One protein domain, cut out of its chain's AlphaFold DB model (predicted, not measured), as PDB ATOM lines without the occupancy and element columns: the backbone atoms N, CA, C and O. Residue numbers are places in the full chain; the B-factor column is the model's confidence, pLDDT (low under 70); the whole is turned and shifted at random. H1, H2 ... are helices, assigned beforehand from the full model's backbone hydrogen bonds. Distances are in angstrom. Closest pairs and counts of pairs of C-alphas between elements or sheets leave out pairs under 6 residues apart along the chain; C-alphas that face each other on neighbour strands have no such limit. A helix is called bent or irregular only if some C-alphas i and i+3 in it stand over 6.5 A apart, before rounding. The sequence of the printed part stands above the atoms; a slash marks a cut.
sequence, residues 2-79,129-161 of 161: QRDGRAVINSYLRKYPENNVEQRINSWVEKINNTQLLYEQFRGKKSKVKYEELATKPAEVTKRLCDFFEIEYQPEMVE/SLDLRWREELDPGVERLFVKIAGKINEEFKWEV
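This is residues 2 to 79 and 129 to 161 of the 161 residues of the protein "Sulfotransferase" of Moorea sp. SIO3C2 (UniProt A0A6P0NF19). Two groups of helices make a loose, open frame: H1, H6, H7 and residues 21 to 29 of H2 pack together as the larger group, while H3, H4 and H5 form the smaller one. The rest of H2 reaches away from the larger group, and residues 42 to 50 lead back to H3. The printed part has 111 residues with seven named helices, H1 to H7 in order, and no named strand; the class is all helix. It is only just loose, close to compact, with a radius of gyration of the C-alphas of 16.0 A and spans of 46 by 33 by 24 A.

H1, residues 5 to 13, begins at C-alpha 5 (144.744, 139.354, 103.467). H2, residues 21 to 41, is the longest at 30.2 A. H3 is residues 51 to 56, H4 58 to 69 (16.2 A), H5 75 to 79 and H6 134 to 137. H7, residues 140 to 154 (16.6 A), ends at C-alpha 154 (139.460, 140.890, 100.951). H7 is irregular, C-alphas 149 and 152 being 8.1 A apart; H5 only just, with C-alphas 75 and 78 6.6 A apart.

H1, the hub, touches H2 at a steep tilt of 48 degrees, opposite ways; the closest C-alphas are Ile 9 and Ile 25, 7.0 A. H1 touches H6, closest at the C-alphas of Ala 7 and Trp 134, 5.3 A. H1 and H7 only just touch, with 3 pairs of C-alphas within 8 A, the closest Gly 5 and Asn 154, 6.1 A. H2 touches H7 with residues 21 to 29 alone, at a shallow tilt of 16 degrees, the same way; the closest C-alphas are Val 29 and Ala 150, 6.3 A. H3 and H4 touch only at the corner, closest at the C-alphas of Leu 54 and Val 61, 5.6 A. H4 touches H5, closest at the C-alphas of Ala 59 and Val 78, 6.2 A. H2 and H4 are apart. Every O i to N i+4 pair is within hydrogen-bond range in H1, H2, H3 and H4, against 9 of 11 in H7 and 0 of 1 in H5, where 1 of 2 O i to N i+3 pairs is; H6 is too short for an i+4 pair.

The farthest C-alphas, Glu 72 and Gly 141, are 46.8 A apart. Residues 80 to 128 are not printed, and C-alphas 79 and 129 are 12.4 A apart across the cut. Of the links printed whole, none is long. Residues 15 to 20 stand free. Mean pLDDT of the printed part is 95.3; residue 161 alone is under 70.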
ATOM      1  N   GLN A   2     139.769 132.214 108.397       95.19
ATOM      2  CA  GLN A   2     139.791 133.481 107.670       95.19
ATOM      3  C   GLN A   2     140.748 134.430 108.399       95.19
ATOM      4  O   GLN A   2     140.842 134.363 109.620       95.19
ATOM      5  N   ARG A   3     141.487 135.259 107.666       95.94
ATOM      6  CA  ARG A   3     142.387 136.284 108.208       95.94
ATOM      7  C   ARG A   3     142.490 137.400 107.183       95.94
ATOM      8  O   ARG A   3     142.491 137.086 105.990       95.94
ATOM      9  N   ASP A   4     142.629 138.640 107.632       97.19
ATOM     10  CA  ASP A   4     142.838 139.784 106.750       97.19
ATOM     11  C   ASP A   4     144.011 139.510 105.802       97.19
ATOM     12  O   ASP A   4     145.133 139.192 106.222       97.19
ATOM     13  N   GLY A   5     143.756 139.612 104.500       97.19
ATOM     14  CA  GLY A   5     144.744 139.354 103.467       97.19
ATOM     15  C   GLY A   5     145.967 140.255 103.590       97.19
ATOM     16  O   GLY A   5     147.076 139.778 103.361       97.19
ATOM     17  N   ARG A   6     145.820 141.495 104.076       96.69
ATOM     18  CA  ARG A   6     146.957 142.396 104.345       96.69
ATOM     19  C   ARG A   6     147.890 141.802 105.397       96.69
ATOM     20  O   ARG A   6     149.105 141.757 105.202       96.69
ATOM     21  N   ALA A   7     147.320 141.237 106.465       96.44
ATOM     22  CA  ALA A   7     148.075 140.544 107.503       96.44
ATOM     23  C   ALA A   7     148.764 139.278 106.968       96.44
ATOM     24  O   ALA A   7     149.904 138.983 107.335       96.44
ATOM     25  N   VAL A   8     148.096 138.536 106.078       96.12
ATOM     26  CA  VAL A   8     148.658 137.333 105.442       96.12
ATOM     27  C   VAL A   8     149.826 137.680 104.518       96.12
ATOM     28  O   VAL A   8     150.855 137.002 104.568       96.12
ATOM     29  N   ILE A   9     149.689 138.717 103.689       96.94
ATOM     30  CA  ILE A   9     150.739 139.168 102.771       96.94
ATOM     31  C   ILE A   9     151.932 139.700 103.554       96.94
ATOM     32  O   ILE A   9     153.037 139.202 103.344       96.94
ATOM     33  N   ASN A  10     151.718 140.594 104.525       96.12
ATOM     34  CA  ASN A  10     152.803 141.098 105.366       96.12
ATOM     35  C   ASN A  10     153.546 139.955 106.075       96.12
ATOM     36  O   ASN A  10     154.770 139.853 106.020       96.12
ATOM     37  N   SER A  11     152.803 139.014 106.670       92.38
ATOM     38  CA  SER A  11     153.409 137.859 107.332       92.38
ATOM     39  C   SER A  11     154.237 136.987 106.391       92.38
ATOM     40  O   SER A  11     155.156 136.313 106.860       92.38
ATOM     41  N   TYR A  12     153.895 136.941 105.105       92.75
ATOM     42  CA  TYR A  12     154.653 136.187 104.120       92.75
ATOM     43  C   TYR A  12     155.907 136.937 103.672       92.75
ATOM     44  O   TYR A  12     156.974 136.332 103.650       92.75
ATOM     45  N   LEU A  13     155.798 138.237 103.388       93.44
ATOM     46  CA  LEU A  13     156.929 139.073 102.976       93.44
ATOM     47  C   LEU A  13     157.998 139.170 104.068       93.44
ATOM     48  O   LEU A  13     159.179 139.094 103.766       93.44
ATOM     49  N   ARG A  14     157.613 139.186 105.350       89.88
ATOM     50  CA  ARG A  14     158.580 139.053 106.454       89.88
ATOM     51  C   ARG A  14     159.387 137.755 106.414       89.88
ATOM     52  O   ARG A  14     160.509 137.709 106.904       89.88
ATOM     53  N   LYS A  15     158.779 136.668 105.932       85.81
ATOM     54  CA  LYS A  15     159.407 135.341 105.903       85.81
ATOM     55  C   LYS A  15     160.214 135.118 104.621       85.81
ATOM     56  O   LYS A  15     161.166 134.348 104.664       85.81
ATOM     57  N   TYR A  16     159.807 135.761 103.531       89.88
ATOM     58  CA  TYR A  16     160.372 135.617 102.191       89.88
ATOM     59  C   TYR A  16     160.395 136.988 101.485       89.88
ATOM     60  O   TYR A  16     159.552 137.242 100.615       89.88
ATOM     61  N   PRO A  17     161.275 137.909 101.912       89.50
ATOM     62  CA  PRO A  17     161.296 139.291 101.421       89.50
ATOM     63  C   PRO A  17     161.677 139.411  99.940       89.50
ATOM     64  O   PRO A  17     161.273 140.360  99.277       89.50
ATOM     65  N   GLU A  18     162.418 138.444  99.409       90.50
ATOM     66  CA  GLU A  18     162.860 138.375  98.015       90.50
ATOM     67  C   GLU A  18     161.753 137.990  97.020       90.50
ATOM     68  O   GLU A  18     161.943 138.087  95.806       90.50
ATOM     69  N   ASN A  19     160.594 137.539  97.506       89.19
ATOM     70  CA  ASN A  19     159.535 137.039  96.640       89.19
ATOM     71  C   ASN A  19     158.792 138.161  95.910       89.19
ATOM     72  O   ASN A  19     158.541 139.242  96.442       89.19
ATOM     73  N   ASN A  20     158.348 137.862  94.687       95.81
ATOM     74  CA  ASN A  20     157.544 138.789  93.903       95.81
ATOM     75  C   ASN A  20     156.182 139.033  94.582       95.81
ATOM     76  O   ASN A  20     155.353 138.126  94.720       95.81
ATOM     77  N   VAL A  21     155.956 140.281  94.988       96.62
ATOM     78  CA  VAL A  21     154.762 140.710  95.723       96.62
ATOM     79  C   VAL A  21     153.484 140.468  94.919       96.62
ATOM     80  O   VAL A  21     152.525 139.916  95.451       96.62
ATOM     81  N   GLU A  22     153.457 140.844  93.640       97.75
ATOM     82  CA  GLU A  22     152.276 140.699  92.784       97.75
ATOM     83  C   GLU A  22     151.884 139.230  92.619       97.75
ATOM     84  O   GLU A  22     150.726 138.861  92.829       97.75
ATOM     85  N   GLN A  23     152.857 138.368  92.311       97.12
ATOM     86  CA  GLN A  23     152.642 136.924  92.237       97.12
ATOM     87  C   GLN A  23     152.099 136.393  93.561       97.12
ATOM     88  O   GLN A  23     151.148 135.616  93.571       97.12
ATOM     89  N   ARG A  24     152.637 136.862  94.693       96.38
ATOM     90  CA  ARG A  24     152.174 136.430  96.009       96.38
ATOM     91  C   ARG A  24     150.728 136.840  96.297       96.38
ATOM     92  O   ARG A  24     149.985 136.041  96.872       96.38
ATOM     93  N   ILE A  25     150.330 138.052  95.917       98.25
ATOM     94  CA  ILE A  25     148.950 138.527  96.070       98.25
ATOM     95  C   ILE A  25     148.013 137.697  95.189       98.25
ATOM     96  O   ILE A  25     146.993 137.214  95.680       98.25
ATOM     97  N   ASN A  26     148.387 137.445  93.933       98.19
ATOM     98  CA  ASN A  26     147.612 136.600  93.025       98.19
ATOM     99  C   ASN A  26     147.464 135.163  93.552       98.19
ATOM    100  O   ASN A  26     146.357 134.634  93.580       98.19
ATOM    101  N   SER A  27     148.538 134.554  94.069       97.06
ATOM    102  CA  SER A  27     148.461 133.229  94.698       97.06
ATOM    103  C   SER A  27     147.570 133.217  95.942       97.06
ATOM    104  O   SER A  27     146.914 132.215  96.228       97.06
ATOM    105  N   TRP A  28     147.545 134.306  96.719       97.31
ATOM    106  CA  TRP A  28     146.614 134.429  97.841       97.31
ATOM    107  C   TRP A  28     145.166 134.490  97.349       97.31
ATOM    108  O   TRP A  28     144.340 133.731  97.850       97.31
ATOM    109  N   VAL A  29     144.879 135.316  96.337       98.12
ATOM    110  CA  VAL A  29     143.553 135.428  95.707       98.12
ATOM    111  C   VAL A  29     143.068 134.077  95.189       98.12
ATOM    112  O   VAL A  29     141.970 133.644  95.533       98.12
ATOM    113  N   GLU A  30     143.898 133.376  94.418       98.00
ATOM    114  CA  GLU A  30     143.580 132.052  93.883       98.00
ATOM    115  C   GLU A  30     143.249 131.064  95.009       98.00
ATOM    116  O   GLU A  30     142.227 130.373  94.976       98.00
ATOM    117  N   LYS A  31     144.071 131.043  96.065       97.06
ATOM    118  CA  LYS A  31     143.845 130.174  97.221       97.06
ATOM    119  C   LYS A  31     142.537 130.496  97.944       97.06
ATOM    120  O   LYS A  31     141.847 129.566  98.368       97.06
ATOM    121  N   ILE A  32     142.199 131.775  98.107       97.00
ATOM    122  CA  ILE A  32     140.943 132.196  98.733       97.00
ATOM    123  C   ILE A  32     139.748 131.772  97.883       97.00
ATOM    124  O   ILE A  32     138.853 131.129  98.427       97.00
ATOM    125  N   ASN A  33     139.774 132.019  96.572       97.12
ATOM    126  CA  ASN A  33     138.699 131.613  95.664       97.12
ATOM    127  C   ASN A  33     138.476 130.095  95.696       97.12
ATOM    128  O   ASN A  33     137.350 129.638  95.877       97.12
ATOM    129  N   ASN A  34     139.549 129.301  95.614       97.44
ATOM    130  CA  ASN A  34     139.454 127.840  95.686       97.44
ATOM    131  C   ASN A  34     138.908 127.363  97.041       97.44
ATOM    132  O   ASN A  34     138.108 126.430  97.107       97.44
ATOM    133  N   THR A  35     139.306 128.021  98.135       95.94
ATOM    134  CA  THR A  35     138.810 127.697  99.481       95.94
ATOM    135  C   THR A  35     137.335 128.067  99.641       95.94
ATOM    136  O   THR A  35     136.581 127.292 100.226       95.94
ATOM    137  N   GLN A  36     136.909 129.226  99.127       94.94
ATOM    138  CA  GLN A  36     135.509 129.656  99.138       94.94
ATOM    139  C   GLN A  36     134.646 128.713  98.298       94.94
ATOM    140  O   GLN A  36     133.632 128.239  98.799       94.94
ATOM    141  N   LEU A  37     135.096 128.342  97.097       96.88
ATOM    142  CA  LEU A  37     134.394 127.387  96.241       96.88
ATOM    143  C   LEU A  37     134.209 126.034  96.938       96.88
ATOM    144  O   LEU A  37     133.096 125.512  96.998       96.88
ATOM    145  N   LEU A  38     135.280 125.489  97.526       96.62
ATOM    146  CA  LEU A  38     135.207 124.256  98.310       96.62
ATOM    147  C   LEU A  38     134.224 124.401  99.479       96.62
ATOM    148  O   LEU A  38     133.394 123.522  99.708       96.62
ATOM    149  N   TYR A  39     134.301 125.514 100.213       96.06
ATOM    150  CA  TYR A  39     133.409 125.789 101.334       96.06
ATOM    151  C   TYR A  39     131.946 125.853 100.887       96.06
ATOM    152  O   TYR A  39     131.081 125.299 101.560       96.06
ATOM    153  N   GLU A  40     131.643 126.503  99.766       96.12
ATOM    154  CA  GLU A  40     130.292 126.631  99.209       96.12
ATOM    155  C   GLU A  40     129.733 125.285  98.751       96.12
ATOM    156  O   GLU A  40     128.605 124.936  99.109       96.12
ATOM    157  N   GLN A  41     130.543 124.503  98.034       97.56
ATOM    158  CA  GLN A  41     130.163 123.195  97.503       97.56
ATOM    159  C   GLN A  41     130.008 122.128  98.592       97.56
ATOM    160  O   GLN A  41     129.213 121.197  98.435       97.56
ATOM    161  N   PHE A  42     130.724 122.257  99.713       97.75
ATOM    162  CA  PHE A  42     130.635 121.307 100.814       97.75
ATOM    163  C   PHE A  42     129.244 121.323 101.468       97.75
ATOM    164  O   PHE A  42     128.746 122.369 101.907       97.75
ATOM    165  N   ARG A  43     128.621 120.139 101.543       97.19
ATOM    166  CA  ARG A  43     127.248 119.936 102.046       97.19
ATOM    167  C   ARG A  43     127.167 119.538 103.519       97.19
ATOM    168  O   ARG A  43     126.079 119.576 104.082       97.19
ATOM    169  N   GLY A  44     128.283 119.152 104.134       96.44
ATOM    170  CA  GLY A  44     128.323 118.809 105.554       96.44
ATOM    171  C   GLY A  44     128.334 120.036 106.469       96.44
ATOM    172  O   GLY A  44     128.329 121.186 106.015       96.44
ATOM    173  N   LYS A  45     128.406 119.777 107.782       96.06
ATOM    174  CA  LYS A  45     128.625 120.818 108.791       96.06
ATOM    175  C   LYS A  45     129.928 121.555 108.482       96.06
ATOM    176  O   LYS A  45     130.979 120.936 108.329       96.06
ATOM    177  N   LYS A  46     129.862 122.879 108.394       95.88
ATOM    178  CA  LYS A  46     131.006 123.748 108.112       95.88
ATOM    179  C   LYS A  46     130.961 124.974 109.007       95.88
ATOM    180  O   LYS A  46     129.882 125.473 109.313       95.88
ATOM    181  N   SER A  47     132.133 125.440 109.419       95.31
ATOM    182  CA  SER A  47     132.280 126.597 110.295       95.31
ATOM    183  C   SER A  47     133.339 127.546 109.746       95.31
ATOM    184  O   SER A  47     134.414 127.123 109.304       95.31
ATOM    185  N   LYS A  48     133.026 128.844 109.764       95.25
ATOM    186  CA  LYS A  48     133.993 129.914 109.521       95.25
ATOM    187  C   LYS A  48     134.522 130.383 110.867       95.25
ATOM    188  O   LYS A  48     133.770 130.660 111.792       95.25
ATOM    189  N   VAL A  49     135.837 130.500 110.943       96.31
ATOM    190  CA  VAL A  49     136.531 131.089 112.086       96.31
ATOM    191  C   VAL A  49     137.352 132.235 111.521       96.31
ATOM    192  O   VAL A  49     138.057 132.015 110.531       96.31
ATOM    193  N   LYS A  50     137.258 133.424 112.116       96.00
ATOM    194  CA  LYS A  50     138.150 134.553 111.834       96.00
ATOM    195  C   LYS A  50     139.300 134.535 112.832       96.00
ATOM    196  O   LYS A  50     139.083 134.313 114.020       96.00
ATOM    197  N   TYR A  51     140.523 134.700 112.345       95.50
ATOM    198  CA  TYR A  51     141.728 134.664 113.171       95.50
ATOM    199  C   TYR A  51     141.679 135.777 114.210       95.50
ATOM    200  O   TYR A  51     142.035 135.567 115.360       95.50
ATOM    201  N   GLU A  52     141.195 136.941 113.806       96.00
ATOM    202  CA  GLU A  52     141.150 138.128 114.633       96.00
ATOM    203  C   GLU A  52     140.120 137.993 115.759       96.00
ATOM    204  O   GLU A  52     140.400 138.378 116.892       96.00
ATOM    205  N   GLU A  53     138.984 137.337 115.497       96.12
ATOM    206  CA  GLU A  53     138.044 136.929 116.549       96.12
ATOM    207  C   GLU A  53     138.675 135.909 117.497       96.12
ATOM    208  O   GLU A  53     138.591 136.074 118.708       96.12
ATOM    209  N   LEU A  54     139.342 134.874 116.970       95.81
ATOM    210  CA  LEU A  54     140.008 133.867 117.801       95.81
ATOM    211  C   LEU A  54     141.087 134.494 118.695       95.81
ATOM    212  O   LEU A  54     141.225 134.114 119.850       95.81
ATOM    213  N   ALA A  55     141.839 135.458 118.170       94.31
ATOM    214  CA  ALA A  55     142.920 136.114 118.889       94.31
ATOM    215  C   ALA A  55     142.442 137.160 119.906       94.31
ATOM    216  O   ALA A  55     143.174 137.476 120.833       94.31
ATOM    217  N   THR A  56     141.236 137.711 119.745       95.00
ATOM    218  CA  THR A  56     140.673 138.704 120.680       95.00
ATOM    219  C   THR A  56     139.679 138.100 121.666       95.00
ATOM    220  O   THR A  56     139.479 138.648 122.746       95.00
ATOM    221  N   LYS A  57     139.054 136.972 121.313       96.44
ATOM    222  CA  LYS A  57     138.027 136.284 122.105       96.44
ATOM    223  C   LYS A  57     138.241 134.761 122.092       96.44
ATOM    224  O   LYS A  57     137.343 134.018 121.684       96.44
ATOM    225  N   PRO A  58     139.412 134.264 122.532       95.81
ATOM    226  CA  PRO A  58     139.771 132.855 122.384       95.81
ATOM    227  C   PRO A  58     138.775 131.909 123.063       95.81
ATOM    228  O   PRO A  58     138.350 130.944 122.441       95.81
ATOM    229  N   ALA A  59     138.326 132.208 124.286       96.69
ATOM    230  CA  ALA A  59     137.369 131.361 125.006       96.69
ATOM    231  C   ALA A  59     136.009 131.252 124.289       96.69
ATOM    232  O   ALA A  59     135.466 130.159 124.148       96.69
ATOM    233  N   GLU A  60     135.477 132.372 123.786       97.81
ATOM    234  CA  GLU A  60     134.196 132.401 123.067       97.81
ATOM    235  C   GLU A  60     134.269 131.590 121.768       97.81
ATOM    236  O   GLU A  60     133.406 130.754 121.491       97.81
ATOM    237  N   VAL A  61     135.327 131.804 120.981       97.69
ATOM    238  CA  VAL A  61     135.517 131.102 119.709       97.69
ATOM    239  C   VAL A  61     135.777 129.612 119.933       97.69
ATOM    240  O   VAL A  61     135.199 128.794 119.217       97.69
ATOM    241  N   THR A  62     136.591 129.248 120.927       97.12
ATOM    242  CA  THR A  62     136.851 127.845 121.282       97.12
ATOM    243  C   THR A  62     135.574 127.153 121.738       97.12
ATOM    244  O   THR A  62     135.274 126.079 121.232       97.12
ATOM    245  N   LYS A  63     134.754 127.785 122.587       97.94
ATOM    246  CA  LYS A  63     133.459 127.231 123.001       97.94
ATOM    247  C   LYS A  63     132.532 126.976 121.808       97.94
ATOM    248  O   LYS A  63     132.002 125.882 121.670       97.94
ATOM    249  N   ARG A  64     132.421 127.938 120.885       97.88
ATOM    250  CA  ARG A  64     131.640 127.780 119.643       97.88
ATOM    251  C   ARG A  64     132.159 126.639 118.759       97.88
ATOM    252  O   ARG A  64     131.378 125.990 118.066       97.88
ATOM    253  N   LEU A  65     133.473 126.409 118.743       97.62
ATOM    254  CA  LEU A  65     134.070 125.273 118.041       97.62
ATOM    255  C   LEU A  65     133.782 123.948 118.748       97.62
ATOM    256  O   LEU A  65     133.459 122.981 118.065       97.62
ATOM    257  N   CYS A  66     133.843 123.909 120.077       98.06
ATOM    258  CA  CYS A  66     133.445 122.747 120.866       98.06
ATOM    259  C   CYS A  66     131.990 122.357 120.575       98.06
ATOM    260  O   CYS A  66     131.735 121.212 120.214       98.06
ATOM    261  N   ASP A  67     131.075 123.332 120.579       97.75
ATOM    262  CA  ASP A  67     129.666 123.122 120.221       97.75
ATOM    263  C   ASP A  67     129.516 122.584 118.786       97.75
ATOM    264  O   ASP A  67     128.733 121.671 118.527       97.75
ATOM    265  N   PHE A  68     130.295 123.115 117.835       97.88
ATOM    266  CA  PHE A  68     130.293 122.652 116.444       97.88
ATOM    267  C   PHE A  68     130.768 121.197 116.295       97.88
ATOM    268  O   PHE A  68     130.221 120.460 115.471       97.88
ATOM    269  N   PHE A  69     131.783 120.801 117.066       97.44
ATOM    270  CA  PHE A  69     132.338 119.445 117.079       97.44
ATOM    271  C   PHE A  69     131.607 118.487 118.027       97.44
ATOM    272  O   PHE A  69     131.965 117.314 118.059       97.44
ATOM    273  N   GLU A  70     130.596 118.965 118.756       97.69
ATOM    274  CA  GLU A  70     129.860 118.193 119.766       97.69
ATOM    275  C   GLU A  70     130.780 117.640 120.871       97.69
ATOM    276  O   GLU A  70     130.615 116.516 121.342       97.69
ATOM    277  N   ILE A  71     131.759 118.445 121.289       97.69
ATOM    278  CA  ILE A  71     132.657 118.139 122.409       97.69
ATOM    279  C   ILE A  71     132.418 119.112 123.562       97.69
ATOM    280  O   ILE A  71     132.036 120.262 123.356       97.69
ATOM    281  N   GLU A  72     132.671 118.662 124.786       98.19
ATOM    282  CA  GLU A  72     132.572 119.514 125.967       98.19
ATOM    283  C   GLU A  72     133.691 120.566 125.972       98.19
ATOM    284  O   GLU A  72     134.870 120.246 125.804       98.19
ATOM    285  N   TYR A  73     133.323 121.835 126.164       97.94
ATOM    286  CA  TYR A  73     134.292 122.912 126.343       97.94
ATOM    287  C   TYR A  73     134.927 122.839 127.732       97.94
ATOM    288  O   TYR A  73     134.215 122.882 128.734       97.94
ATOM    289  N   GLN A  74     136.260 122.823 127.779       97.38
ATOM    290  CA  GLN A  74     137.038 122.939 129.013       97.38
ATOM    291  C   GLN A  74     137.776 124.289 129.014       97.38
ATOM    292  O   GLN A  74     138.453 124.594 128.024       97.38
ATOM    293  N   PRO A  75     137.649 125.128 130.060       95.50
ATOM    294  CA  PRO A  75     138.286 126.446 130.111       95.50
ATOM    295  C   PRO A  75     139.790 126.432 129.816       95.50
ATOM    296  O   PRO A  75     140.292 127.335 129.156       95.50
ATOM    297  N   GLU A  76     140.490 125.375 130.216       94.88
ATOM    298  CA  GLU A  76     141.932 125.189 130.057       94.88
ATOM    299  C   GLU A  76     142.347 125.005 128.587       94.88
ATOM    300  O   GLU A  76     143.533 125.073 128.267       94.88
ATOM    301  N   MET A  77     141.405 124.795 127.655       94.25
ATOM    302  CA  MET A  77     141.703 124.654 126.222       94.25
ATOM    303  C   MET A  77     142.362 125.906 125.621       94.25
ATOM    304  O   MET A  77     143.121 125.793 124.656       94.25
ATOM    305  N   VAL A  78     142.089 127.102 126.160       93.44
ATOM    306  CA  VAL A  78     142.749 128.339 125.693       93.44
ATOM    307  C   VAL A  78     144.189 128.452 126.194       93.44
ATOM    308  O   VAL A  78     145.017 129.096 125.550       93.44
ATOM    309  N   GLU A  79     144.518 127.746 127.274       92.75
ATOM    310  CA  GLU A  79     145.870 127.576 127.809       92.75
ATOM    311  C   GLU A  79     146.552 126.370 127.153       92.75
ATOM    312  O   GLU A  79     147.221 125.565 127.799       92.75
ATOM    313  N   SER A 129     147.747 135.963 120.770       87.00
ATOM    314  CA  SER A 129     147.730 137.417 120.580       87.00
ATOM    315  C   SER A 129     147.391 137.819 119.146       87.00
ATOM    316  O   SER A 129     147.785 137.161 118.173       87.00
ATOM    317  N   LEU A 130     146.678 138.939 119.017       91.44
ATOM    318  CA  LEU A 130     146.340 139.544 117.734       91.44
ATOM    319  C   LEU A 130     147.582 140.193 117.096       91.44
ATOM    320  O   LEU A 130     148.150 141.136 117.638       91.44
ATOM    321  N   ASP A 131     147.986 139.717 115.917       90.25
ATOM    322  CA  ASP A 131     149.103 140.277 115.145       90.25
ATOM    323  C   ASP A 131     148.603 141.321 114.133       90.25
ATOM    324  O   ASP A 131     148.132 140.972 113.042       90.25
ATOM    325  N   LEU A 132     148.748 142.601 114.502       93.25
ATOM    326  CA  LEU A 132     148.400 143.776 113.689       93.25
ATOM    327  C   LEU A 132     149.600 144.459 113.025       93.25
ATOM    328  O   LEU A 132     149.435 145.522 112.434       93.25
ATOM    329  N   ARG A 133     150.796 143.863 113.064       92.31
ATOM    330  CA  ARG A 133     152.024 144.514 112.574       92.31
ATOM    331  C   ARG A 133     151.971 144.952 111.114       92.31
ATOM    332  O   ARG A 133     152.668 145.877 110.726       92.31
ATOM    333  N   TRP A 134     151.115 144.332 110.303       94.81
ATOM    334  CA  TRP A 134     150.890 144.760 108.921       94.81
ATOM    335  C   TRP A 134     150.464 146.226 108.801       94.81
ATOM    336  O   TRP A 134     150.701 146.819 107.761       94.81
ATOM    337  N   ARG A 135     149.880 146.825 109.843       93.50
ATOM    338  CA  ARG A 135     149.519 148.248 109.850       93.50
ATOM    339  C   ARG A 135     150.734 149.176 109.837       93.50
ATOM    340  O   ARG A 135     150.628 150.294 109.356       93.50
ATOM    341  N   GLU A 136     151.848 148.719 110.396       93.75
ATOM    342  CA  GLU A 136     153.073 149.508 110.564       93.75
ATOM    343  C   GLU A 136     154.165 149.067 109.581       93.75
ATOM    344  O   GLU A 136     154.959 149.881 109.124       93.75
ATOM    345  N   GLU A 137     154.200 147.776 109.247       94.56
ATOM    346  CA  GLU A 137     155.270 147.161 108.458       94.56
ATOM    347  C   GLU A 137     154.944 147.022 106.967       94.56
ATOM    348  O   GLU A 137     155.863 146.880 106.159       94.56
ATOM    349  N   LEU A 138     153.660 146.986 106.581       95.12
ATOM    350  CA  LEU A 138     153.307 146.743 105.185       95.12
ATOM    351  C   LEU A 138     153.616 147.990 104.359       95.12
ATOM    352  O   LEU A 138     153.005 149.039 104.550       95.12
ATOM    353  N   ASP A 139     154.544 147.852 103.416       95.06
ATOM    354  CA  ASP A 139     154.907 148.938 102.512       95.06
ATOM    355  C   ASP A 139     153.651 149.531 101.824       95.06
ATOM    356  O   ASP A 139     152.847 148.782 101.253       95.06
ATOM    357  N   PRO A 140     153.460 150.864 101.825       96.56
ATOM    358  CA  PRO A 140     152.269 151.484 101.243       96.56
ATOM    359  C   PRO A 140     152.081 151.206  99.744       96.56
ATOM    360  O   PRO A 140     150.957 151.225  99.239       96.56
ATOM    361  N   GLY A 141     153.164 150.981  98.995       97.25
ATOM    362  CA  GLY A 141     153.111 150.551  97.598       97.25
ATOM    363  C   GLY A 141     152.556 149.138  97.459       97.25
ATOM    364  O   GLY A 141     151.691 148.900  96.610       97.25
ATOM    365  N   VAL A 142     152.981 148.230  98.338       96.81
ATOM    366  CA  VAL A 142     152.418 146.878  98.448       96.81
ATOM    367  C   VAL A 142     150.945 146.923  98.843       96.81
ATOM    368  O   VAL A 142     150.143 146.216  98.236       96.81
ATOM    369  N   GLU A 143     150.553 147.765  99.800       97.00
ATOM    370  CA  GLU A 143     149.148 147.901 100.197       97.00
ATOM    371  C   GLU A 143     148.275 148.391  99.033       97.00
ATOM    372  O   GLU A 143     147.232 147.797  98.749       97.00
ATOM    373  N   ARG A 144     148.714 149.417  98.292       98.12
ATOM    374  CA  ARG A 144     147.994 149.890  97.097       98.12
ATOM    375  C   ARG A 144     147.854 148.796  96.040       98.12
ATOM    376  O   ARG A 144     146.779 148.639  95.459       98.12
ATOM    377  N   LEU A 145     148.919 148.032  95.798       98.12
ATOM    378  CA  LEU A 145     148.887 146.901  94.873       98.12
ATOM    379  C   LEU A 145     147.918 145.811  95.356       98.12
ATOM    380  O   LEU A 145     147.136 145.287  94.562       98.12
ATOM    381  N   PHE A 146     147.919 145.514  96.656       98.06
ATOM    382  CA  PHE A 146     146.992 144.570  97.270       98.06
ATOM    383  C   PHE A 146     145.541 145.014  97.094       98.06
ATOM    384  O   PHE A 146     144.724 144.225  96.631       98.06
ATOM    385  N   VAL A 147     145.213 146.274  97.386       97.62
ATOM    386  CA  VAL A 147     143.854 146.805  97.189       97.62
ATOM    387  C   VAL A 147     143.435 146.696  95.721       97.62
ATOM    388  O   VAL A 147     142.320 146.261  95.440       97.62
ATOM    389  N   LYS A 148     144.335 147.010  94.782       98.31
ATOM    390  CA  LYS A 148     144.067 146.908  93.340       98.31
ATOM    391  C   LYS A 148     143.727 145.480  92.895       98.31
ATOM    392  O   LYS A 148     142.805 145.304  92.107       98.31
ATOM    393  N   ILE A 149     144.480 144.478  93.354       98.25
ATOM    394  CA  ILE A 149     144.338 143.082  92.898       98.25
ATOM    395  C   ILE A 149     143.272 142.330  93.701       98.25
ATOM    396  O   ILE A 149     142.461 141.588  93.154       98.25
ATOM    397  N   ALA A 150     143.299 142.499  95.017       97.88
ATOM    398  CA  ALA A 150     142.645 141.633  95.983       97.88
ATOM    399  C   ALA A 150     141.609 142.363  96.849       97.88
ATOM    400  O   ALA A 150     140.921 141.708  97.629       97.88
ATOM    401  N   GLY A 151     141.467 143.689  96.716       96.75
ATOM    402  CA  GLY A 151     140.634 144.520  97.590       96.75
ATOM    403  C   GLY A 151     139.204 144.007  97.730       96.75
ATOM    404  O   GLY A 151     138.768 143.762  98.850       96.75
ATOM    405  N   LYS A 152     138.530 143.741  96.605       96.81
ATOM    406  CA  LYS A 152     137.154 143.216  96.584       96.81
ATOM    407  C   LYS A 152     137.029 141.865  97.291       96.81
ATOM    408  O   LYS A 152     136.109 141.651  98.067       96.81
ATOM    409  N   ILE A 153     137.958 140.946  97.029       95.88
ATOM    410  CA  ILE A 153     137.949 139.618  97.661       95.88
ATOM    411  C   ILE A 153     138.224 139.749  99.160       95.88
ATOM    412  O   ILE A 153     137.621 139.038  99.956       95.88
ATOM    413  N   ASN A 154     139.097 140.678  99.557       96.94
ATOM    414  CA  ASN A 154     139.460 140.890 100.951       96.94
ATOM    415  C   ASN A 154     138.336 141.497 101.802       96.94
ATOM    416  O   ASN A 154     138.442 141.426 103.018       96.94
ATOM    417  N   GLU A 155     137.274 142.064 101.221       95.31
ATOM    418  CA  GLU A 155     136.183 142.710 101.974       95.31
ATOM    419  C   GLU A 155     135.574 141.792 103.045       95.31
ATOM    420  O   GLU A 155     135.382 142.219 104.181       95.31
ATOM    421  N   GLU A 156     135.357 140.509 102.736       93.12
ATOM    422  CA  GLU A 156     134.803 139.535 103.694       93.12
ATOM    423  C   GLU A 156     135.772 139.218 104.855       93.12
ATOM    424  O   GLU A 156     135.363 138.855 105.966       93.12
ATOM    425  N   PHE A 157     137.073 139.346 104.595       94.62
ATOM    426  CA  PHE A 157     138.160 138.988 105.509       94.62
ATOM    427  C   PHE A 157     138.720 140.193 106.258       94.62
ATOM    428  O   PHE A 157     139.514 140.014 107.180       94.62
ATOM    429  N   LYS A 158     138.341 141.400 105.839       93.81
ATOM    430  CA  LYS A 158     138.885 142.647 106.350       93.81
ATOM    431  C   LYS A 158     138.602 142.751 107.842       93.81
ATOM    432  O   LYS A 158     137.474 142.542 108.292       93.81
ATOM    433  N   TRP A 159     139.639 143.084 108.596       92.19
ATOM    434  CA  TRP A 159     139.514 143.407 110.006       92.19
ATOM    435  C   TRP A 159     139.639 144.920 110.168       92.19
ATOM    436  O   TRP A 159     140.712 145.488 109.953       92.19
ATOM    437  N   GLU A 160     138.513 145.562 110.477       83.50
ATOM    438  CA  GLU A 160     138.445 146.986 110.806       83.50
ATOM    439  C   GLU A 160     138.527 147.114 112.330       83.50
ATOM    440  O   GLU A 160     137.682 146.560 113.038       83.50
ATOM    441  N   VAL A 161     139.558 147.801 112.823       64.94
ATOM    442  CA  VAL A 161     139.742 148.157 114.242       64.94
ATOM    443  C   VAL A 161     139.962 149.647 114.346       64.94
ATOM    444  O   VAL A 161     140.847 150.140 113.605       64.94
TER     445      VAL A 161